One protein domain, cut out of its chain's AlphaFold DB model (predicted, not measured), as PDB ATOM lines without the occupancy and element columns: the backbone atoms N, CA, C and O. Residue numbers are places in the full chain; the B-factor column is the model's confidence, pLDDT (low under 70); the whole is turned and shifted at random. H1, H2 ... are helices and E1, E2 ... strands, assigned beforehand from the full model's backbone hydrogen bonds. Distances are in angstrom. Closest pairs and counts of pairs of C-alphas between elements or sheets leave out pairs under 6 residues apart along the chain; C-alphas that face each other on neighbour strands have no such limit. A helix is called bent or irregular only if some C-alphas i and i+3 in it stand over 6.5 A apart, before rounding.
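What this domain is: This is residues 95 to 117, 163 to 209, 231 to 287, 323 to 332 and 353 to 378 of the 378 residues of an uncharacterized protein of Kwoniella shandongensis (UniProt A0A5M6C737). A strongly twisted sheet of seven strands is curled like part of a barrel, its two edge strands E1 and E2 joined by a tight link; H4 packs over E4 and E6, and the long H3 packs on the sheet at its edge strand E1 with residues 269 to 280. H1 packs on both H3 and H4, away from the sheet, and H1 and H3 together make the longest axis. The 163 printed residues hold four named helices and seven named strands, in the order H1 E1 E2 E3 E4 E5 E6 H2 H3 E7 H4, a mixed class of helices and strands. The mixed sheet runs E1 E7 E4 E6 E5 E3 E2; the whole is compact, with a radius of gyration of the C-alphas of 15.9 A and spans of 49 by 39 by 31 A.

Where its parts are: Find the sheet in E1, residues 168 to 172; E2, 176 to 179; E3, 185 to 188; E4, 198 to 204, 17.9 A; E5, 233 to 236; E6, 246 to 252, 19.1 A; and E7, 323 to 329, 19.8 A. H1, residues 95 to 116, runs 31.6 A from C-alpha 95 at (-72.504, -47.346, 34.451). H2 is residues 253 to 256. H3, residues 259 to 287, runs 41.7 A to C-alpha 287 at (-24.659, -38.685, 49.816); it is irregular, with C-alphas 260 and 263 7.4 A apart, and has a kink of 25 degrees near residue 266. H4, residues 358 to 370, runs 18.2 A.

How they stand to each other: In the strongly twisted sheet, look at antiparallel E7 and E4, where N 200 and O 327 are 2.8 A apart. E4 and E6 are parallel, with N 251 and O 202 at 2.8 A. The hairpin E5 and E6 has N 234 and O 248 at 2.8 A. The sheet with H3 and H4 on one face forms two layers. H4's height over the sheet is 9.5 A; the closest C-alphas of E4 and H4, Ala 201 and Ala 361, are 6.1 A apart. On H3, the C-alpha of Glu 276 is 6.7 A from that of Arg 169 in E1, their closest pair. H1 touches H4, closest at the C-alphas of Glu 108 and Leu 360, 5.2 A, at a shallow tilt of 18 degrees, opposite ways. With residues 106 to 116 alone H1 touches H3, closest at the C-alphas of Ala 113 and Ile 272, 5.1 A, at a shallow tilt of 24 degrees, the same way. H2 is close to H3 but not clearly touching: their closest C-alphas, Ala 254 and His 262, are 7.0 A apart. In H1 and H4 every O i to N i+4 pair is within hydrogen-bond range, in H3 23 of 25; H2 is too short for such a pair.

The domain as a whole: The C-alphas farthest apart, Glu 95 and Ser 287, are 51.0 A apart. Look for four cuts: C-alphas 117 and 163 are 17.3 A apart, 209 and 231 19.8 A, 287 and 323 26.4 A, and 332 and 353 9.0 A. Of the links printed whole, none is long. The mean pLDDT of the printed part is 88.1; it is under 70 at residues 163 to 164, 182, 192 to 195, 332, 353 to 354 and 377 to 378.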
ATOM      1  N   GLU A  95     -72.802 -48.698  33.984       96.56
ATOM      2  CA  GLU A  95     -72.504 -47.346  34.451       96.56
ATOM      3  C   GLU A  95     -72.163 -47.350  35.942       96.56
ATOM      4  O   GLU A  95     -71.193 -46.712  36.354       96.56
ATOM      5  N   ILE A  96     -72.906 -48.119  36.751       96.81
ATOM      6  CA  ILE A  96     -72.623 -48.286  38.183       96.81
ATOM      7  C   ILE A  96     -71.215 -48.859  38.380       96.81
ATOM      8  O   ILE A  96     -70.447 -48.347  39.197       96.81
ATOM      9  N   ILE A  97     -70.858 -49.913  37.642       97.00
ATOM     10  CA  ILE A  97     -69.533 -50.536  37.733       97.00
ATOM     11  C   ILE A  97     -68.441 -49.559  37.298       97.00
ATOM     12  O   ILE A  97     -67.456 -49.401  38.022       97.00
ATOM     13  N   HIS A  98     -68.624 -48.877  36.167       96.69
ATOM     14  CA  HIS A  98     -67.675 -47.886  35.665       96.69
ATOM     15  C   HIS A  98     -67.423 -46.777  36.696       96.69
ATOM     16  O   HIS A  98     -66.278 -46.519  37.070       96.69
ATOM     17  N   ALA A  99     -68.490 -46.184  37.238       96.31
ATOM     18  CA  ALA A  99     -68.397 -45.140  38.255       96.31
ATOM     19  C   ALA A  99     -67.673 -45.625  39.523       96.31
ATOM     20  O   ALA A  99     -66.879 -44.885  40.115       96.31
ATOM     21  N   GLN A 100     -67.897 -46.878  39.937       96.88
ATOM     22  CA  GLN A 100     -67.190 -47.462  41.078       96.88
ATOM     23  C   GLN A 100     -65.709 -47.739  40.785       96.88
ATOM     24  O   GLN A 100     -64.889 -47.536  41.679       96.88
ATOM     25  N   LEU A 101     -65.345 -48.162  39.568       96.56
ATOM     26  CA  LEU A 101     -63.946 -48.349  39.158       96.56
ATOM     27  C   LEU A 101     -63.192 -47.015  39.124       96.56
ATOM     28  O   LEU A 101     -62.107 -46.910  39.691       96.56
ATOM     29  N   VAL A 102     -63.795 -45.972  38.554       96.69
ATOM     30  CA  VAL A 102     -63.251 -44.604  38.581       96.69
ATOM     31  C   VAL A 102     -63.060 -44.127  40.022       96.69
ATOM     32  O   VAL A 102     -61.978 -43.675  40.403       96.69
ATOM     33  N   SER A 103     -64.084 -44.300  40.865       96.12
ATOM     34  CA  SER A 103     -64.010 -43.944  42.288       96.12
ATOM     35  C   SER A 103     -62.892 -44.695  43.014       96.12
ATOM     36  O   SER A 103     -62.232 -44.125  43.882       96.12
ATOM     37  N   ARG A 104     -62.646 -45.959  42.644       95.88
ATOM     38  CA  ARG A 104     -61.568 -46.786  43.194       95.88
ATOM     39  C   ARG A 104     -60.190 -46.245  42.843       95.88
ATOM     40  O   ARG A 104     -59.342 -46.194  43.727       95.88
ATOM     41  N   VAL A 105     -59.972 -45.839  41.591       96.75
ATOM     42  CA  VAL A 105     -58.702 -45.235  41.153       96.75
ATOM     43  C   VAL A 105     -58.422 -43.959  41.945       96.75
ATOM     44  O   VAL A 105     -57.336 -43.811  42.496       96.75
ATOM     45  N   ILE A 106     -59.418 -43.078  42.078       96.69
ATOM     46  CA  ILE A 106     -59.281 -41.830  42.845       96.69
ATOM     47  C   ILE A 106     -58.981 -42.129  44.319       96.69
ATOM     48  O   ILE A 106     -58.069 -41.536  44.892       96.69
ATOM     49  N   TYR A 107     -59.713 -43.069  44.924       95.75
ATOM     50  CA  TYR A 107     -59.484 -43.488  46.306       95.75
ATOM     51  C   TYR A 107     -58.058 -44.007  46.514       95.75
ATOM     52  O   TYR A 107     -57.390 -43.581  47.453       95.75
ATOM     53  N   GLU A 108     -57.585 -44.906  45.647       95.50
ATOM     54  CA  GLU A 108     -56.239 -45.474  45.759       95.50
ATOM     55  C   GLU A 108     -55.158 -44.426  45.511       95.50
ATOM     56  O   GLU A 108     -54.142 -44.447  46.193       95.50
ATOM     57  N   LEU A 109     -55.382 -43.456  44.623       96.25
ATOM     58  CA  LEU A 109     -54.445 -42.357  44.400       96.25
ATOM     59  C   LEU A 109     -54.340 -41.436  45.626       96.25
ATOM     60  O   LEU A 109     -53.241 -41.080  46.050       96.25
ATOM     61  N   GLU A 110     -55.475 -41.067  46.228       95.50
ATOM     62  CA  GLU A 110     -55.518 -40.264  47.455       95.50
ATOM     63  C   GLU A 110     -54.924 -41.018  48.651       95.50
ATOM     64  O   GLU A 110     -54.207 -40.432  49.466       95.50
ATOM     65  N   HIS A 111     -55.227 -42.311  48.774       93.25
ATOM     66  CA  HIS A 111     -54.660 -43.174  49.802       93.25
ATOM     67  C   HIS A 111     -53.148 -43.300  49.616       93.25
ATOM     68  O   HIS A 111     -52.402 -43.038  50.554       93.25
ATOM     69  N   PHE A 112     -52.695 -43.579  48.394       93.81
ATOM     70  CA  PHE A 112     -51.285 -43.654  48.039       93.81
ATOM     71  C   PHE A 112     -50.544 -42.365  48.409       93.81
ATOM     72  O   PHE A 112     -49.542 -42.424  49.119       93.81
ATOM     73  N   ALA A 113     -51.086 -41.197  48.040       94.19
ATOM     74  CA  ALA A 113     -50.529 -39.894  48.399       94.19
ATOM     75  C   ALA A 113     -50.370 -39.702  49.919       94.19
ATOM     76  O   ALA A 113     -49.361 -39.156  50.370       94.19
ATOM     77  N   LYS A 114     -51.346 -40.164  50.713       92.19
ATOM     78  CA  LYS A 114     -51.290 -40.126  52.184       92.19
ATOM     79  C   LYS A 114     -50.269 -41.116  52.744       92.19
ATOM     80  O   LYS A 114     -49.566 -40.775  53.689       92.19
ATOM     81  N   SER A 115     -50.183 -42.316  52.173       89.38
ATOM     82  CA  SER A 115     -49.304 -43.391  52.645       89.38
ATOM     83  C   SER A 115     -47.828 -43.129  52.365       89.38
ATOM     84  O   SER A 115     -46.989 -43.514  53.175       89.38
ATOM     85  N   ILE A 116     -47.490 -42.490  51.239       88.94
ATOM     86  CA  ILE A 116     -46.089 -42.155  50.943       88.94
ATOM     87  C   ILE A 116     -45.604 -40.909  51.670       88.94
ATOM     88  O   ILE A 116     -44.389 -40.757  51.829       88.94
ATOM     89  N   GLY A 117     -46.533 -40.032  52.072       83.31
ATOM     90  CA  GLY A 117     -46.237 -38.792  52.778       83.31
ATOM     91  C   GLY A 117     -45.287 -39.044  53.946       83.31
ATOM     92  O   GLY A 117     -45.215 -40.172  54.440       83.31
ATOM     93  N   SER A 163     -31.120 -48.454  50.872       57.97
ATOM     94  CA  SER A 163     -31.544 -47.529  49.824       57.97
ATOM     95  C   SER A 163     -33.020 -47.217  50.013       57.97
ATOM     96  O   SER A 163     -33.853 -48.126  50.039       57.97
ATOM     97  N   ALA A 164     -33.352 -45.949  50.221       61.78
ATOM     98  CA  ALA A 164     -34.717 -45.589  50.533       61.78
ATOM     99  C   ALA A 164     -35.598 -45.864  49.299       61.78
ATOM    100  O   ALA A 164     -35.499 -45.211  48.260       61.78
ATOM    101  N   TRP A 165     -36.413 -46.910  49.409       70.56
ATOM    102  CA  TRP A 165     -37.220 -47.465  48.332       70.56
ATOM    103  C   TRP A 165     -38.206 -46.413  47.813       70.56
ATOM    104  O   TRP A 165     -39.153 -46.023  48.505       70.56
ATOM    105  N   THR A 166     -37.968 -45.932  46.594       77.25
ATOM    106  CA  THR A 166     -38.806 -44.914  45.958       77.25
ATOM    107  C   THR A 166     -39.882 -45.607  45.128       77.25
ATOM    108  O   THR A 166     -39.632 -46.067  44.022       77.25
ATOM    109  N   VAL A 167     -41.090 -45.707  45.686       86.62
ATOM    110  CA  VAL A 167     -42.245 -46.367  45.042       86.62
ATOM    111  C   VAL A 167     -42.734 -45.598  43.815       86.62
ATOM    112  O   VAL A 167     -43.292 -46.189  42.895       86.62
ATOM    113  N   VAL A 168     -42.535 -44.277  43.797       91.88
ATOM    114  CA  VAL A 168     -42.921 -43.407  42.682       91.88
ATOM    115  C   VAL A 168     -41.836 -42.399  42.391       91.88
ATOM    116  O   VAL A 168     -41.388 -41.699  43.298       91.88
ATOM    117  N   ARG A 169     -41.471 -42.297  41.112       91.88
ATOM    118  CA  ARG A 169     -40.495 -41.330  40.607       91.88
ATOM    119  C   ARG A 169     -41.005 -40.657  39.339       91.88
ATOM    120  O   ARG A 169     -41.744 -41.268  38.566       91.88
ATOM    121  N   ARG A 170     -40.594 -39.409  39.118       93.06
ATOM    122  CA  ARG A 170     -40.727 -38.781  37.798       93.06
ATOM    123  C   ARG A 170     -39.707 -39.388  36.850       93.06
ATOM    124  O   ARG A 170     -38.568 -39.606  37.258       93.06
ATOM    125  N   LEU A 171     -40.118 -39.624  35.611       93.00
ATOM    126  CA  LEU A 171     -39.186 -39.973  34.549       93.00
ATOM    127  C   LEU A 171     -38.464 -38.716  34.060       93.00
ATOM    128  O   LEU A 171     -39.041 -37.622  34.006       93.00
ATOM    129  N   MET A 172     -37.194 -38.874  33.734       92.69
ATOM    130  CA  MET A 172     -36.373 -37.823  33.139       92.69
ATOM    131  C   MET A 172     -36.559 -37.822  31.619       92.69
ATOM    132  O   MET A 172     -36.920 -38.851  31.051       92.69
ATOM    133  N   GLU A 173     -36.317 -36.695  30.946       91.69
ATOM    134  CA  GLU A 173     -36.421 -36.636  29.474       91.69
ATOM    135  C   GLU A 173     -35.464 -37.624  28.796       91.69
ATOM    136  O   GLU A 173     -35.841 -38.313  27.861       91.69
ATOM    137  N   GLU A 174     -34.262 -37.783  29.347       91.81
ATOM    138  CA  GLU A 174     -33.257 -38.760  28.906       91.81
ATOM    139  C   GLU A 174     -33.684 -40.234  29.053       91.81
ATOM    140  O   GLU A 174     -33.084 -41.107  28.435       91.81
ATOM    141  N   GLU A 175     -34.704 -40.531  29.865       90.94
ATOM    142  CA  GLU A 175     -35.248 -41.890  30.013       90.94
ATOM    143  C   GLU A 175     -36.393 -42.177  29.041       90.94
ATOM    144  O   GLU A 175     -36.850 -43.318  28.951       90.94
ATOM    145  N   VAL A 176     -36.894 -41.150  28.356       92.50
ATOM    146  CA  VAL A 176     -38.068 -41.219  27.493       92.50
ATOM    147  C   VAL A 176     -37.635 -40.925  26.067       92.50
ATOM    148  O   VAL A 176     -37.427 -39.779  25.680       92.50
ATOM    149  N   GLU A 177     -37.545 -41.972  25.257       91.25
ATOM    150  CA  GLU A 177     -37.280 -41.840  23.834       91.25
ATOM    151  C   GLU A 177     -38.589 -42.002  23.063       91.25
ATOM    152  O   GLU A 177     -39.260 -43.031  23.142       91.25
ATOM    153  N   VAL A 178     -38.970 -40.973  22.312       88.12
ATOM    154  CA  VAL A 178     -40.105 -41.046  21.389       88.12
ATOM    155  C   VAL A 178     -39.550 -41.355  20.007       88.12
ATOM    156  O   VAL A 178     -38.897 -40.506  19.396       88.12
ATOM    157  N   SER A 179     -39.785 -42.574  19.522       84.69
ATOM    158  CA  SER A 179     -39.427 -42.944  18.155       84.69
ATOM    159  C   SER A 179     -40.453 -42.361  17.188       84.69
ATOM    160  O   SER A 179     -41.658 -42.589  17.334       84.69
ATOM    161  N   LYS A 180     -39.983 -41.594  16.199       83.12
ATOM    162  CA  LYS A 180     -40.838 -40.990  15.166       83.12
ATOM    163  C   LYS A 180     -41.103 -41.920  13.981       83.12
ATOM    164  O   LYS A 180     -42.013 -41.639  13.209       83.12
ATOM    165  N   ASP A 181     -40.342 -43.003  13.853       76.81
ATOM    166  CA  ASP A 181     -40.245 -43.727  12.584       76.81
ATOM    167  C   ASP A 181     -41.422 -44.690  12.323       76.81
ATOM    168  O   ASP A 181     -41.744 -44.928  11.165       76.81
ATOM    169  N   ASP A 182     -42.146 -45.145  13.359       67.38
ATOM    170  CA  ASP A 182     -43.166 -46.212  13.234       67.38
ATOM    171  C   ASP A 182     -44.537 -45.876  13.860       67.38
ATOM    172  O   ASP A 182     -45.276 -46.755  14.303       67.38
ATOM    173  N   GLY A 183     -44.902 -44.592  13.905       73.06
ATOM    174  CA  GLY A 183     -46.148 -44.146  14.536       73.06
ATOM    175  C   GLY A 183     -45.992 -43.993  16.047       73.06
ATOM    176  O   GLY A 183     -46.410 -44.858  16.809       73.06
ATOM    177  N   GLU A 184     -45.355 -42.884  16.445       78.25
ATOM    178  CA  GLU A 184     -45.207 -42.386  17.826       78.25
ATOM    179  C   GLU A 184     -45.115 -43.492  18.891       78.25
ATOM    180  O   GLU A 184     -45.862 -43.525  19.871       78.25
ATOM    181  N   SER A 185     -44.182 -44.428  18.696       85.25
ATOM    182  CA  SER A 185     -43.916 -45.447  19.702       85.25
ATOM    183  C   SER A 185     -42.991 -44.861  20.758       85.25
ATOM    184  O   SER A 185     -41.867 -44.435  20.479       85.25
ATOM    185  N   MET A 186     -43.481 -44.819  21.989       90.00
ATOM    186  CA  MET A 186     -42.704 -44.396  23.140       90.00
ATOM    187  C   MET A 186     -41.909 -45.590  23.680       90.00
ATOM    188  O   MET A 186     -42.462 -46.667  23.923       90.00
ATOM    189  N   VAL A 187     -40.611 -45.391  23.900       90.94
ATOM    190  CA  VAL A 187     -39.704 -46.360  24.517       90.94
ATOM    191  C   VAL A 187     -39.126 -45.738  25.778       90.94
ATOM    192  O   VAL A 187     -38.605 -44.626  25.757       90.94
ATOM    193  N   ILE A 188     -39.206 -46.460  26.895       89.69
ATOM    194  CA  ILE A 188     -38.599 -46.013  28.151       89.69
ATOM    195  C   ILE A 188     -37.320 -46.807  28.389       89.69
ATOM    196  O   ILE A 188     -37.335 -48.041  28.435       89.69
ATOM    197  N   LYS A 189     -36.218 -46.078  28.562       90.69
ATOM    198  CA  LYS A 189     -34.906 -46.599  28.947       90.69
ATOM    199  C   LYS A 189     -34.627 -46.154  30.380       90.69
ATOM    200  O   LYS A 189     -34.031 -45.098  30.586       90.69
ATOM    201  N   PRO A 190     -35.104 -46.904  31.389       82.31
ATOM    202  CA  PRO A 190     -34.854 -46.536  32.771       82.31
ATOM    203  C   PRO A 190     -33.342 -46.533  32.998       82.31
ATOM    204  O   PRO A 190     -32.663 -47.498  32.637       82.31
ATOM    205  N   GLN A 191     -32.810 -45.456  33.581       80.44
ATOM    206  CA  GLN A 191     -31.391 -45.428  33.928       80.44
ATOM    207  C   GLN A 191     -31.089 -46.623  34.836       80.44
ATOM    208  O   GLN A 191     -31.800 -46.869  35.809       80.44
ATOM    209  N   SER A 192     -30.021 -47.362  34.525       62.31
ATOM    210  CA  SER A 192     -29.587 -48.591  35.210       62.31
ATOM    211  C   SER A 192     -29.181 -48.393  36.677       62.31
ATOM    212  O   SER A 192     -28.625 -49.294  37.304       62.31
ATOM    213  N   HIS A 193     -29.418 -47.205  37.224       53.06
ATOM    214  CA  HIS A 193     -29.093 -46.862  38.587       53.06
ATOM    215  C   HIS A 193     -30.197 -47.356  39.521       53.06
ATOM    216  O   HIS A 193     -31.233 -46.730  39.707       53.06
ATOM    217  N   GLU A 194     -29.866 -48.479  40.149       55.81
ATOM    218  CA  GLU A 194     -30.302 -48.870  41.486       55.81
ATOM    219  C   GLU A 194     -31.623 -49.653  41.598       55.81
ATOM    220  O   GLU A 194     -32.736 -49.147  41.486       55.81
ATOM    221  N   SER A 195     -31.431 -50.907  42.022       65.62
ATOM    222  CA  SER A 195     -32.272 -51.598  43.001       65.62
ATOM    223  C   SER A 195     -33.594 -52.170  42.496       65.62
ATOM    224  O   SER A 195     -34.651 -51.659  42.838       65.62
ATOM    225  N   GLY A 196     -33.530 -53.271  41.728       77.44
ATOM    226  CA  GLY A 196     -34.558 -54.334  41.657       77.44
ATOM    227  C   GLY A 196     -36.021 -53.926  41.419       77.44
ATOM    228  O   GLY A 196     -36.921 -54.738  41.625       77.44
ATOM    229  N   ALA A 197     -36.270 -52.675  41.042       85.69
ATOM    230  CA  ALA A 197     -37.583 -52.072  40.989       85.69
ATOM    231  C   ALA A 197     -38.220 -52.432  39.658       85.69
ATOM    232  O   ALA A 197     -37.724 -52.064  38.595       85.69
ATOM    233  N   ASN A 198     -39.358 -53.102  39.717       89.12
ATOM    234  CA  ASN A 198     -40.149 -53.368  38.536       89.12
ATOM    235  C   ASN A 198     -41.135 -52.221  38.373       89.12
ATOM    236  O   ASN A 198     -42.053 -52.079  39.186       89.12
ATOM    237  N   ILE A 199     -40.958 -51.402  37.336       91.94
ATOM    238  CA  ILE A 199     -42.002 -50.463  36.917       91.94
ATOM    239  C   ILE A 199     -43.235 -51.309  36.575       91.94
ATOM    240  O   ILE A 199     -43.119 -52.331  35.908       91.94
ATOM    241  N   ILE A 200     -44.403 -50.933  37.092       93.25
ATOM    242  CA  ILE A 200     -45.666 -51.666  36.892       93.25
ATOM    243  C   ILE A 200     -46.713 -50.843  36.143       93.25
ATOM    244  O   ILE A 200     -47.677 -51.400  35.623       93.25
ATOM    245  N   ALA A 201     -46.551 -49.521  36.106       95.25
ATOM    246  CA  ALA A 201     -47.436 -48.603  35.401       95.25
ATOM    247  C   ALA A 201     -46.745 -47.252  35.203       95.25
ATOM    248  O   ALA A 201     -45.933 -46.845  36.038       95.25
ATOM    249  N   ILE A 202     -47.116 -46.538  34.141       96.44
ATOM    250  CA  ILE A 202     -46.707 -45.146  33.922       96.44
ATOM    251  C   ILE A 202     -47.959 -44.274  33.915       96.44
ATOM    252  O   ILE A 202     -48.962 -44.632  33.301       96.44
ATOM    253  N   LEU A 203     -47.917 -43.146  34.617       97.12
ATOM    254  CA  LEU A 203     -49.005 -42.175  34.674       97.12
ATOM    255  C   LEU A 203     -48.582 -40.914  33.928       97.12
ATOM    256  O   LEU A 203     -47.604 -40.276  34.318       97.12
ATOM    257  N   ASP A 204     -49.337 -40.540  32.906       96.56
ATOM    258  CA  ASP A 204     -49.197 -39.253  32.236       96.56
ATOM    259  C   ASP A 204     -50.121 -38.221  32.891       96.56
ATOM    260  O   ASP A 204     -51.344 -38.396  32.974       96.56
ATOM    261  N   ILE A 205     -49.497 -37.156  33.400       96.44
ATOM    262  CA  ILE A 205     -50.152 -36.058  34.115       96.44
ATOM    263  C   ILE A 205     -50.142 -34.739  33.327       96.44
ATOM    264  O   ILE A 205     -50.576 -33.724  33.868       96.44
ATOM    265  N   SER A 206     -49.690 -34.737  32.068       94.38
ATOM    266  CA  SER A 206     -49.515 -33.523  31.248       94.38
ATOM    267  C   SER A 206     -50.815 -32.726  31.121       94.38
ATOM    268  O   SER A 206     -50.858 -31.525  31.390       94.38
ATOM    269  N   ASN A 207     -51.910 -33.427  30.833       93.00
ATOM    270  CA  ASN A 207     -53.218 -32.821  30.577       93.00
ATOM    271  C   ASN A 207     -54.043 -32.557  31.849       93.00
ATOM    272  O   ASN A 207     -55.191 -32.142  31.758       93.00
ATOM    273  N   LEU A 208     -53.491 -32.786  33.047       91.31
ATOM    274  CA  LEU A 208     -54.158 -32.411  34.304       91.31
ATOM    275  C   LEU A 208     -53.866 -30.960  34.722       91.31
ATOM    276  O   LEU A 208     -54.531 -30.428  35.620       91.31
ATOM    277  N   ALA A 209     -52.837 -30.341  34.134       74.25
ATOM    278  CA  ALA A 209     -52.346 -29.017  34.507       74.25
ATOM    279  C   ALA A 209     -52.977 -27.874  33.695       74.25
ATOM    280  O   ALA A 209     -52.988 -26.737  34.166       74.25
ATOM    281  N   ILE A 231     -55.652 -47.190  25.817       89.00
ATOM    282  CA  ILE A 231     -54.522 -47.118  26.751       89.00
ATOM    283  C   ILE A 231     -53.308 -47.769  26.078       89.00
ATOM    284  O   ILE A 231     -53.248 -49.011  26.014       89.00
ATOM    285  N   PRO A 232     -52.351 -46.961  25.583       90.19
ATOM    286  CA  PRO A 232     -51.188 -47.465  24.871       90.19
ATOM    287  C   PRO A 232     -50.272 -48.283  25.786       90.19
ATOM    288  O   PRO A 232     -50.184 -48.065  27.001       90.19
ATOM    289  N   LEU A 233     -49.588 -49.250  25.178       89.31
ATOM    290  CA  LEU A 233     -48.519 -50.019  25.802       89.31
ATOM    291  C   LEU A 233     -47.180 -49.412  25.396       89.31
ATOM    292  O   LEU A 233     -46.914 -49.221  24.214       89.31
ATOM    293  N   VAL A 234     -46.344 -49.130  26.385       89.38
ATOM    294  CA  VAL A 234     -45.012 -48.552  26.221       89.38
ATOM    295  C   VAL A 234     -43.984 -49.647  26.442       89.38
ATOM    296  O   VAL A 234     -44.043 -50.369  27.440       89.38
ATOM    297  N   SER A 235     -43.046 -49.785  25.512       89.69
ATOM    298  CA  SER A 235     -41.988 -50.788  25.624       89.69
ATOM    299  C   SER A 235     -40.893 -50.284  26.555       89.69
ATOM    300  O   SER A 235     -40.354 -49.192  26.367       89.69
ATOM    301  N   ILE A 236     -40.547 -51.084  27.559       88.12
ATOM    302  CA  ILE A 236     -39.413 -50.818  28.438       88.12
ATOM    303  C   ILE A 236     -38.252 -51.697  28.009       88.12
ATOM    304  O   ILE A 236     -38.332 -52.928  28.045       88.12
ATOM    305  N   THR A 237     -37.163 -51.043  27.612       86.31
ATOM    306  CA  THR A 237     -35.926 -51.737  27.261       86.31
ATOM    307  C   THR A 237     -35.132 -51.952  28.540       86.31
ATOM    308  O   THR A 237     -34.671 -50.996  29.162       86.31
ATOM    309  N   SER A 238     -35.002 -53.209  28.959       81.81
ATOM    310  CA  SER A 238     -34.088 -53.566  30.040       81.81
ATOM    311  C   SER A 238     -32.646 -53.451  29.533       81.81
ATOM    312  O   SER A 238     -32.378 -53.871  28.407       81.81
ATOM    313  N   PRO A 239     -31.696 -52.939  30.335       77.00
ATOM    314  CA  PRO A 239     -30.282 -52.942  29.963       77.00
ATOM    315  C   PRO A 239     -29.701 -54.363  29.855       77.00
ATOM    316  O   PRO A 239     -28.620 -54.541  29.298       77.00
ATOM    317  N   SER A 240     -30.390 -55.381  30.387       80.25
ATOM    318  CA  SER A 240     -29.950 -56.771  30.278       80.25
ATOM    319  C   SER A 240     -30.300 -57.352  28.899       80.25
ATOM    320  O   SER A 240     -31.487 -57.437  28.570       80.25
ATOM    321  N   PRO A 241     -29.316 -57.846  28.122       77.81
ATOM    322  CA  PRO A 241     -29.539 -58.374  26.772       77.81
ATOM    323  C   PRO A 241     -30.386 -59.656  26.740       77.81
ATOM    324  O   PRO A 241     -30.796 -60.097  25.672       77.81
ATOM    325  N   THR A 242     -30.646 -60.277  27.894       83.81
ATOM    326  CA  THR A 242     -31.410 -61.528  27.998       83.81
ATOM    327  C   THR A 242     -32.894 -61.324  28.293       83.81
ATOM    328  O   THR A 242     -33.659 -62.283  28.235       83.81
ATOM    329  N   THR A 243     -33.325 -60.111  28.648       79.25
ATOM    330  CA  THR A 243     -34.711 -59.864  29.065       79.25
ATOM    331  C   THR A 243     -35.544 -59.412  27.873       79.25
ATOM    332  O   THR A 243     -35.245 -58.400  27.246       79.25
ATOM    333  N   THR A 244     -36.608 -60.156  27.564       82.75
ATOM    334  CA  THR A 244     -37.617 -59.752  26.575       82.75
ATOM    335  C   THR A 244     -38.168 -58.371  26.920       82.75
ATOM    336  O   THR A 244     -38.459 -58.117  28.090       82.75
ATOM    337  N   ALA A 245     -38.340 -57.495  25.925       84.50
ATOM    338  CA  ALA A 245     -38.938 -56.177  26.126       84.50
ATOM    339  C   ALA A 245     -40.274 -56.309  26.877       84.50
ATOM    340  O   ALA A 245     -41.177 -57.029  26.447       84.50
ATOM    341  N   HIS A 246     -40.383 -55.636  28.021       87.88
ATOM    342  CA  HIS A 246     -41.595 -55.657  28.831       87.88
ATOM    343  C   HIS A 246     -42.485 -54.485  28.436       87.88
ATOM    344  O   HIS A 246     -42.050 -53.334  28.445       87.88
ATOM    345  N   GLN A 247     -43.738 -54.772  28.093       91.31
ATOM    346  CA  GLN A 247     -44.727 -53.750  27.776       91.31
ATOM    347  C   GLN A 247     -45.438 -53.286  29.044       91.31
ATOM    348  O   GLN A 247     -45.963 -54.100  29.808       91.31
ATOM    349  N   ILE A 248     -45.481 -51.975  29.257       91.75
ATOM    350  CA  ILE A 248     -46.102 -51.349  30.423       91.75
ATOM    351  C   ILE A 248     -47.211 -50.401  29.973       91.75
ATOM    352  O   ILE A 248     -46.997 -49.597  29.070       91.75
ATOM    353  N   PRO A 249     -48.401 -50.455  30.588       94.00
ATOM    354  CA  PRO A 249     -49.476 -49.531  30.256       94.00
ATOM    355  C   PRO A 249     -49.142 -48.090  30.667       94.00
ATOM    356  O   PRO A 249     -48.719 -47.832  31.802       94.00
ATOM    357  N   LEU A 250     -49.398 -47.159  29.746       95.50
ATOM    358  CA  LEU A 250     -49.329 -45.716  29.963       95.50
ATOM    359  C   LEU A 250     -50.737 -45.152  30.162       95.50
ATOM    360  O   LEU A 250     -51.544 -45.105  29.238       95.50
ATOM    361  N   TYR A 251     -51.028 -44.709  31.380       96.38
ATOM    362  CA  TYR A 251     -52.329 -44.171  31.759       96.38
ATOM    363  C   TYR A 251     -52.321 -42.642  31.699       96.38
ATOM    364  O   TYR A 251     -51.827 -41.985  32.618       96.38
ATOM    365  N   THR A 252     -52.930 -42.067  30.663       96.31
ATOM    366  CA  THR A 252     -53.213 -40.626  30.608       96.31
ATOM    367  C   THR A 252     -54.394 -40.302  31.518       96.31
ATOM    368  O   THR A 252     -55.552 -40.571  31.204       96.31
ATOM    369  N   LEU A 253     -54.108 -39.734  32.693       96.19
ATOM    370  CA  LEU A 253     -55.119 -39.584  33.746       96.19
ATOM    371  C   LEU A 253     -56.263 -38.640  33.355       96.19
ATOM    372  O   LEU A 253     -57.391 -38.844  33.797       96.19
ATOM    373  N   ALA A 254     -55.985 -37.631  32.529       94.81
ATOM    374  CA  ALA A 254     -56.984 -36.656  32.098       94.81
ATOM    375  C   ALA A 254     -58.052 -37.262  31.172       94.81
ATOM    376  O   ALA A 254     -59.215 -36.882  31.263       94.81
ATOM    377  N   THR A 255     -57.669 -38.207  30.306       93.31
ATOM    378  CA  THR A 255     -58.589 -38.874  29.369       93.31
ATOM    379  C   THR A 255     -59.303 -40.053  30.021       93.31
ATOM    380  O   THR A 255     -60.449 -40.344  29.695       93.31
ATOM    381  N   LEU A 256     -58.635 -40.726  30.962       94.38
ATOM    382  CA  LEU A 256     -59.164 -41.907  31.635       94.38
ATOM    383  C   LEU A 256     -60.185 -41.577  32.734       94.38
ATOM    384  O   LEU A 256     -61.069 -42.383  33.020       94.38
ATOM    385  N   LEU A 257     -60.043 -40.425  33.395       95.69
ATOM    386  CA  LEU A 257     -60.853 -40.046  34.552       95.69
ATOM    387  C   LEU A 257     -61.710 -38.814  34.229       95.69
ATOM    388  O   LEU A 257     -61.257 -37.916  33.521       95.69
ATOM    389  N   PRO A 258     -62.945 -38.730  34.761       94.50
ATOM    390  CA  PRO A 258     -63.867 -37.650  34.432       94.50
ATOM    391  C   PRO A 258     -63.338 -36.296  34.913       94.50
ATOM    392  O   PRO A 258     -62.777 -36.205  36.010       94.50
ATOM    393  N   ALA A 259     -63.601 -35.235  34.145       93.69
ATOM    394  CA  ALA A 259     -63.158 -33.866  34.441       93.69
ATOM    395  C   ALA A 259     -63.559 -33.387  35.847       93.69
ATOM    396  O   ALA A 259     -62.772 -32.755  36.551       93.69
ATOM    397  N   SER A 260     -64.741 -33.793  36.328       94.69
ATOM    398  CA  SER A 260     -65.226 -33.493  37.685       94.69
ATOM    399  C   SER A 260     -64.314 -34.001  38.812       94.69
ATOM    400  O   SER A 260     -64.408 -33.540  39.949       94.69
ATOM    401  N   SER A 261     -63.420 -34.947  38.516       96.06
ATOM    402  CA  SER A 261     -62.456 -35.504  39.466       96.06
ATOM    403  C   SER A 261     -61.040 -34.935  39.338       96.06
ATOM    404  O   SER A 261     -60.216 -35.177  40.224       96.06
ATOM    405  N   HIS A 262     -60.746 -34.155  38.289       95.19
ATOM    406  CA  HIS A 262     -59.389 -33.692  37.969       95.19
ATOM    407  C   HIS A 262     -58.761 -32.855  39.084       95.19
ATOM    408  O   HIS A 262     -57.592 -33.058  39.395       95.19
ATOM    409  N   GLU A 263     -59.524 -32.000  39.768       95.00
ATOM    410  CA  GLU A 263     -58.996 -31.204  40.890       95.00
ATOM    411  C   GLU A 263     -58.532 -32.086  42.063       95.00
ATOM    412  O   GLU A 263     -57.456 -31.887  42.635       95.00
ATOM    413  N   ARG A 264     -59.299 -33.132  42.393       95.94
ATOM    414  CA  ARG A 264     -58.921 -34.088  43.448       95.94
ATOM    415  C   ARG A 264     -57.663 -34.863  43.066       95.94
ATOM    416  O   ARG A 264     -56.759 -35.015  43.889       95.94
ATOM    417  N   ILE A 265     -57.592 -35.305  41.811       96.31
ATOM    418  CA  ILE A 265     -56.430 -36.000  41.248       96.31
ATOM    419  C   ILE A 265     -55.202 -35.086  41.302       96.31
ATOM    420  O   ILE A 265     -54.167 -35.487  41.828       96.31
ATOM    421  N   ARG A 266     -55.323 -33.832  40.853       95.62
ATOM    422  CA  ARG A 266     -54.255 -32.823  40.872       95.62
ATOM    423  C   ARG A 266     -53.715 -32.594  42.279       95.62
ATOM    424  O   ARG A 266     -52.498 -32.574  42.472       95.62
ATOM    425  N   LYS A 267     -54.594 -32.487  43.278       95.56
ATOM    426  CA  LYS A 267     -54.199 -32.363  44.688       95.56
ATOM    427  C   LYS A 267     -53.411 -33.584  45.173       95.56
ATOM    428  O   LYS A 267     -52.360 -33.422  45.797       95.56
ATOM    429  N   ALA A 268     -53.878 -34.797  44.865       95.81
ATOM    430  CA  ALA A 268     -53.186 -36.034  45.232       95.81
ATOM    431  C   ALA A 268     -51.812 -36.145  44.546       95.81
ATOM    432  O   ALA A 268     -50.808 -36.377  45.218       95.81
ATOM    433  N   ILE A 269     -51.745 -35.883  43.238       95.88
ATOM    434  CA  ILE A 269     -50.504 -35.862  42.452       95.88
ATOM    435  C   ILE A 269     -49.527 -34.822  43.006       95.88
ATOM    436  O   ILE A 269     -48.370 -35.140  43.253       95.88
ATOM    437  N   THR A 270     -49.980 -33.608  43.315       94.81
ATOM    438  CA  THR A 270     -49.130 -32.564  43.913       94.81
ATOM    439  C   THR A 270     -48.530 -33.014  45.247       94.81
ATOM    440  O   THR A 270     -47.339 -32.811  45.488       94.81
ATOM    441  N   SER A 271     -49.319 -33.686  46.091       94.62
ATOM    442  CA  SER A 271     -48.845 -34.271  47.352       94.62
ATOM    443  C   SER A 271     -47.801 -35.371  47.128       94.62
ATOM    444  O   SER A 271     -46.786 -35.420  47.833       94.62
ATOM    445  N   ILE A 272     -48.014 -36.231  46.127       93.88
ATOM    446  CA  ILE A 272     -47.063 -37.285  45.753       93.88
ATOM    447  C   ILE A 272     -45.733 -36.672  45.316       93.88
ATOM    448  O   ILE A 272     -44.673 -37.038  45.815       93.88
ATOM    449  N   LEU A 273     -45.801 -35.662  44.454       93.19
ATOM    450  CA  LEU A 273     -44.644 -34.955  43.919       93.19
ATOM    451  C   LEU A 273     -43.880 -34.166  44.986       93.19
ATOM    452  O   LEU A 273     -42.658 -34.087  44.943       93.19
ATOM    453  N   ALA A 274     -44.572 -33.566  45.952       92.81
ATOM    454  CA  ALA A 274     -43.919 -32.907  47.080       92.81
ATOM    455  C   ALA A 274     -43.144 -33.915  47.943       92.81
ATOM    456  O   ALA A 274     -42.018 -33.648  48.365       92.81
ATOM    457  N   THR A 275     -43.733 -35.090  48.170       90.62
ATOM    458  CA  THR A 275     -43.111 -36.180  48.927       90.62
ATOM    459  C   THR A 275     -41.881 -36.732  48.211       90.62
ATOM    460  O   THR A 275     -40.834 -36.889  48.838       90.62
ATOM    461  N   GLU A 276     -41.979 -36.963  46.903       90.50
ATOM    462  CA  GLU A 276     -40.868 -37.406  46.058       90.50
ATOM    463  C   GLU A 276     -39.706 -36.400  46.093       90.50
ATOM    464  O   GLU A 276     -38.588 -36.771  46.452       90.50
ATOM    465  N   ARG A 277     -39.969 -35.100  45.899       90.31
ATOM    466  CA  ARG A 277     -38.933 -34.056  46.013       90.31
ATOM    467  C   ARG A 277     -38.284 -34.016  47.394       90.31
ATOM    468  O   ARG A 277     -37.077 -33.810  47.514       90.31
ATOM    469  N   ASN A 278     -39.065 -34.191  48.461       89.31
ATOM    470  CA  ASN A 278     -38.532 -34.264  49.825       89.31
ATOM    471  C   ASN A 278     -37.606 -35.469  49.999       89.31
ATOM    472  O   ASN A 278     -36.567 -35.356  50.647       89.31
ATOM    473  N   HIS A 279     -37.972 -36.603  49.408       84.88
ATOM    474  CA  HIS A 279     -37.176 -37.817  49.422       84.88
ATOM    475  C   HIS A 279     -35.854 -37.638  48.668       84.88
ATOM    476  O   HIS A 279     -34.788 -37.880  49.233       84.88
ATOM    477  N   ALA A 280     -35.907 -37.096  47.448       85.94
ATOM    478  CA  ALA A 280     -34.726 -36.783  46.649       85.94
ATOM    479  C   ALA A 280     -33.772 -35.821  47.378       85.94
ATOM    480  O   ALA A 280     -32.558 -36.029  47.383       85.94
ATOM    481  N   ARG A 281     -34.304 -34.796  48.064       88.12
ATOM    482  CA  ARG A 281     -33.495 -33.877  48.886       88.12
ATOM    483  C   ARG A 281     -32.784 -34.588  50.038       88.12
ATOM    484  O   ARG A 281     -31.607 -34.322  50.263       88.12
ATOM    485  N   ARG A 282     -33.468 -35.501  50.735       85.62
ATOM    486  CA  ARG A 282     -32.877 -36.285  51.837       85.62
ATOM    487  C   ARG A 282     -31.774 -37.223  51.351       85.62
ATOM    488  O   ARG A 282     -30.730 -37.308  51.989       85.62
ATOM    489  N   LEU A 283     -31.971 -37.880  50.209       82.50
ATOM    490  CA  LEU A 283     -30.938 -38.732  49.616       82.50
ATOM    491  C   LEU A 283     -29.687 -37.926  49.246       82.50
ATOM    492  O   LEU A 283     -28.583 -38.319  49.609       82.50
ATOM    493  N   ARG A 284     -29.855 -36.745  48.636       85.38
ATOM    494  CA  ARG A 284     -28.730 -35.845  48.319       85.38
ATOM    495  C   ARG A 284     -27.983 -35.344  49.558       85.38
ATOM    496  O   ARG A 284     -26.783 -35.095  49.480       85.38
ATOM    497  N   SER A 285     -28.668 -35.160  50.691       85.94
ATOM    498  CA  SER A 285     -27.993 -34.787  51.941       85.94
ATOM    499  C   SER A 285     -27.200 -35.938  52.552       85.94
ATOM    500  O   SER A 285     -26.153 -35.689  53.129       85.94
ATOM    501  N   LEU A 286     -27.663 -37.183  52.396       82.50
ATOM    502  CA  LEU A 286     -26.949 -38.364  52.894       82.50
ATOM    503  C   LEU A 286     -25.728 -38.704  52.031       82.50
ATOM    504  O   LEU A 286     -24.716 -39.146  52.559       82.50
ATOM    505  N   SER A 287     -25.796 -38.466  50.717       80.38
ATOM    506  CA  SER A 287     -24.659 -38.685  49.816       80.38
ATOM    507  C   SER A 287     -23.539 -37.660  50.005       80.38
ATOM    508  O   SER A 287     -22.399 -37.920  49.631       80.38
ATOM    509  N   ASN A 323     -43.584 -34.931  32.576       94.50
ATOM    510  CA  ASN A 323     -44.905 -35.099  33.187       94.50
ATOM    511  C   ASN A 323     -45.316 -36.578  33.305       94.50
ATOM    512  O   ASN A 323     -46.503 -36.901  33.318       94.50
ATOM    513  N   LEU A 324     -44.343 -37.486  33.385       95.62
ATOM    514  CA  LEU A 324     -44.580 -38.919  33.485       95.62
ATOM    515  C   LEU A 324     -44.130 -39.424  34.851       95.62
ATOM    516  O   LEU A 324     -43.017 -39.151  35.308       95.62
ATOM    517  N   LEU A 325     -45.008 -40.175  35.509       95.31
ATOM    518  CA  LEU A 325     -44.737 -40.813  36.790       95.31
ATOM    519  C   LEU A 325     -44.653 -42.319  36.604       95.31
ATOM    520  O   LEU A 325     -45.631 -42.951  36.220       95.31
ATOM    521  N   ALA A 326     -43.508 -42.899  36.937       94.81
ATOM    522  CA  ALA A 326     -43.368 -44.342  37.021       94.81
ATOM    523  C   ALA A 326     -43.834 -44.823  38.401       94.81
ATOM    524  O   ALA A 326     -43.326 -44.366  39.430       94.81
ATOM    525  N   LEU A 327     -44.799 -45.747  38.413       94.50
ATOM    526  CA  LEU A 327     -45.136 -46.550  39.584       94.50
ATOM    527  C   LEU A 327     -44.234 -47.780  39.590       94.50
ATOM    528  O   LEU A 327     -44.278 -48.580  38.653       94.50
ATOM    529  N   SER A 328     -43.463 -47.951  40.654       92.38
ATOM    530  CA  SER A 328     -42.575 -49.093  40.837       92.38
ATOM    531  C   SER A 328     -43.106 -50.014  41.928       92.38
ATOM    532  O   SER A 328     -43.577 -49.570  42.975       92.38
ATOM    533  N   SER A 329     -43.006 -51.314  41.683       90.50
ATOM    534  CA  SER A 329     -43.087 -52.342  42.712       90.50
ATOM    535  C   SER A 329     -41.696 -52.864  42.995       90.50
ATOM    536  O   SER A 329     -40.856 -52.951  42.099       90.50
ATOM    537  N   PHE A 330     -41.470 -53.249  44.236       84.81
ATOM    538  CA  PHE A 330     -40.246 -53.922  44.607       84.81
ATOM    539  C   PHE A 330     -40.588 -55.341  45.022       84.81
ATOM    540  O   PHE A 330     -41.583 -55.524  45.733       84.81
ATOM    541  N   PRO A 331     -39.815 -56.349  44.581       76.44
ATOM    542  CA  PRO A 331     -39.968 -57.673  45.142       76.44
ATOM    543  C   PRO A 331     -39.791 -57.517  46.648       76.44
ATOM    544  O   PRO A 331     -38.786 -56.973  47.108       76.44
ATOM    545  N   CYS A 332     -40.794 -57.944  47.414       63.78
ATOM    546  CA  CYS A 332     -40.625 -58.153  48.837       63.78
ATOM    547  C   CYS A 332     -39.642 -59.318  48.941       63.78
ATOM    548  O   CYS A 332     -40.061 -60.468  49.033       63.78
ATOM    549  N   ARG A 353     -43.316 -51.303  52.261       66.56
ATOM    550  CA  ARG A 353     -43.324 -50.009  51.560       66.56
ATOM    551  C   ARG A 353     -43.225 -50.180  50.036       66.56
ATOM    552  O   ARG A 353     -43.774 -49.364  49.308       66.56
ATOM    553  N   GLY A 354     -42.600 -51.268  49.575       69.62
ATOM    554  CA  GLY A 354     -42.476 -51.639  48.166       69.62
ATOM    555  C   GLY A 354     -43.773 -52.041  47.450       69.62
ATOM    556  O   GLY A 354     -43.788 -52.064  46.223       69.62
ATOM    557  N   GLU A 355     -44.865 -52.297  48.175       81.25
ATOM    558  CA  GLU A 355     -46.167 -52.660  47.599       81.25
ATOM    559  C   GLU A 355     -47.154 -51.489  47.523       81.25
ATOM    560  O   GLU A 355     -48.240 -51.641  46.967       81.25
ATOM    561  N   LEU A 356     -46.805 -50.301  48.032       84.81
ATOM    562  CA  LEU A 356     -47.748 -49.178  48.133       84.81
ATOM    563  C   LEU A 356     -48.346 -48.757  46.777       84.81
ATOM    564  O   LEU A 356     -49.497 -48.336  46.728       84.81
ATOM    565  N   GLY A 357     -47.595 -48.889  45.677       89.81
ATOM    566  CA  GLY A 357     -48.065 -48.558  44.326       89.81
ATOM    567  C   GLY A 357     -48.930 -49.644  43.674       89.81
ATOM    568  O   GLY A 357     -49.648 -49.366  42.712       89.81
ATOM    569  N   VAL A 358     -48.900 -50.876  44.193       91.44
ATOM    570  CA  VAL A 358     -49.572 -52.034  43.587       91.44
ATOM    571  C   VAL A 358     -51.099 -51.883  43.601       91.44
ATOM    572  O   VAL A 358     -51.702 -52.064  42.544       91.44
ATOM    573  N   PRO A 359     -51.766 -51.495  44.710       92.00
ATOM    574  CA  PRO A 359     -53.213 -51.271  44.709       92.00
ATOM    575  C   PRO A 359     -53.688 -50.251  43.665       92.00
ATOM    576  O   PRO A 359     -54.698 -50.492  42.998       92.00
ATOM    577  N   LEU A 360     -52.945 -49.153  43.480       95.19
ATOM    578  CA  LEU A 360     -53.243 -48.131  42.475       95.19
ATOM    579  C   LEU A 360     -53.082 -48.684  41.052       95.19
ATOM    580  O   LEU A 360     -53.981 -48.516  40.229       95.19
ATOM    581  N   ALA A 361     -51.990 -49.402  40.780       94.62
ATOM    582  CA  ALA A 361     -51.774 -50.047  39.487       94.62
ATOM    583  C   ALA A 361     -52.872 -51.078  39.165       94.62
ATOM    584  O   ALA A 361     -53.384 -51.101  38.048       94.62
ATOM    585  N   ILE A 362     -53.306 -51.875  40.149       92.81
ATOM    586  CA  ILE A 362     -54.421 -52.824  39.994       92.81
ATOM    587  C   ILE A 362     -55.733 -52.089  39.690       92.81
ATOM    588  O   ILE A 362     -56.516 -52.552  38.861       92.81
ATOM    589  N   ALA A 363     -56.003 -50.966  40.362       95.12
ATOM    590  CA  ALA A 363     -57.213 -50.181  40.126       95.12
ATOM    591  C   ALA A 363     -57.253 -49.616  38.695       95.12
ATOM    592  O   ALA A 363     -58.269 -49.757  38.017       95.12
ATOM    593  N   LEU A 364     -56.136 -49.049  38.225       96.00
ATOM    594  CA  LEU A 364     -55.980 -48.553  36.853       96.00
ATOM    595  C   LEU A 364     -56.118 -49.678  35.824       96.00
ATOM    596  O   LEU A 364     -56.847 -49.546  34.842       96.00
ATOM    597  N   TRP A 365     -55.487 -50.820  36.092       94.12
ATOM    598  CA  TRP A 365     -55.571 -51.992  35.232       94.12
ATOM    599  C   TRP A 365     -57.001 -52.527  35.109       94.12
ATOM    600  O   TRP A 365     -57.458 -52.839  34.016       94.12
ATOM    601  N   ARG A 366     -57.759 -52.588  36.210       94.69
ATOM    602  CA  ARG A 366     -59.172 -52.999  36.167       94.69
ATOM    603  C   ARG A 366     -60.023 -52.061  35.320       94.69
ATOM    604  O   ARG A 366     -60.887 -52.536  34.588       94.69
ATOM    605  N   LEU A 367     -59.779 -50.754  35.406       96.00
ATOM    606  CA  LEU A 367     -60.462 -49.776  34.563       96.00
ATOM    607  C   LEU A 367     -60.114 -49.989  33.078       96.00
ATOM    608  O   LEU A 367     -61.009 -50.003  32.239       96.00
ATOM    609  N   ARG A 368     -58.848 -50.289  32.764       93.88
ATOM    610  CA  ARG A 368     -58.414 -50.693  31.415       93.88
ATOM    611  C   ARG A 368     -59.112 -51.962  30.915       93.88
ATOM    612  O   ARG A 368     -59.659 -51.958  29.815       93.88
ATOM    613  N   CYS A 369     -59.154 -53.019  31.728       93.75
ATOM    614  CA  CYS A 369     -59.867 -54.259  31.398       93.75
ATOM    615  C   CYS A 369     -61.352 -54.027  31.150       93.75
ATOM    616  O   CYS A 369     -61.918 -54.621  30.230       93.75
ATOM    617  N   PHE A 370     -61.972 -53.146  31.939       96.00
ATOM    618  CA  PHE A 370     -63.373 -52.789  31.772       96.00
ATOM    619  C   PHE A 370     -63.633 -52.172  30.398       96.00
ATOM    620  O   PHE A 370     -64.620 -52.525  29.758       96.00
ATOM    621  N   HIS A 371     -62.713 -51.345  29.902       94.69
ATOM    622  CA  HIS A 371     -62.735 -50.776  28.554       94.69
ATOM    623  C   HIS A 371     -62.375 -51.767  27.429       94.69
ATOM    624  O   HIS A 371     -62.273 -51.362  26.277       94.69
ATOM    625  N   GLY A 372     -62.208 -53.055  27.739       91.81
ATOM    626  CA  GLY A 372     -61.939 -54.107  26.757       91.81
ATOM    627  C   GLY A 372     -60.465 -54.288  26.401       91.81
ATOM    628  O   GLY A 372     -60.144 -54.997  25.458       91.81
ATOM    629  N   GLN A 373     -59.548 -53.676  27.154       90.69
ATOM    630  CA  GLN A 373     -58.112 -53.714  26.862       90.69
ATOM    631  C   GLN A 373     -57.334 -54.556  27.878       90.69
ATOM    632  O   GLN A 373     -57.741 -54.711  29.026       90.69
ATOM    633  N   GLY A 374     -56.163 -55.068  27.486       80.94
ATOM    634  CA  GLY A 374     -55.227 -55.735  28.403       80.94
ATOM    635  C   GLY A 374     -55.540 -57.200  28.729       80.94
ATOM    636  O   GLY A 374     -54.815 -57.803  29.512       80.94
ATOM    637  N   TRP A 375     -56.570 -57.794  28.125       76.62
ATOM    638  CA  TRP A 375     -56.856 -59.229  28.263       76.62
ATOM    639  C   TRP A 375     -55.878 -60.117  27.486       76.62
ATOM    640  O   TRP A 375     -55.671 -61.261  27.864       76.62
ATOM    641  N   GLU A 376     -55.252 -59.578  26.441       72.44
ATOM    642  CA  GLU A 376     -54.299 -60.286  25.573       72.44
ATOM    643  C   GLU A 376     -52.962 -60.601  26.264       72.44
ATOM    644  O   GLU A 376     -52.191 -61.420  25.780       72.44
ATOM    645  N   ALA A 377     -52.684 -59.945  27.394       53.19
ATOM    646  CA  ALA A 377     -51.412 -60.028  28.107       53.19
ATOM    647  C   ALA A 377     -51.420 -61.020  29.290       53.19
ATOM    648  O   ALA A 377     -50.486 -60.994  30.094       53.19
ATOM    649  N   VAL A 378     -52.478 -61.830  29.446       46.84
ATOM    650  CA  VAL A 378     -52.668 -62.756  30.584       46.84
ATOM    651  C   VAL A 378     -52.662 -64.205  30.140       46.84
ATOM    652  O   VAL A 378     -53.395 -64.522  29.178       46.84
TER     653      VAL A 378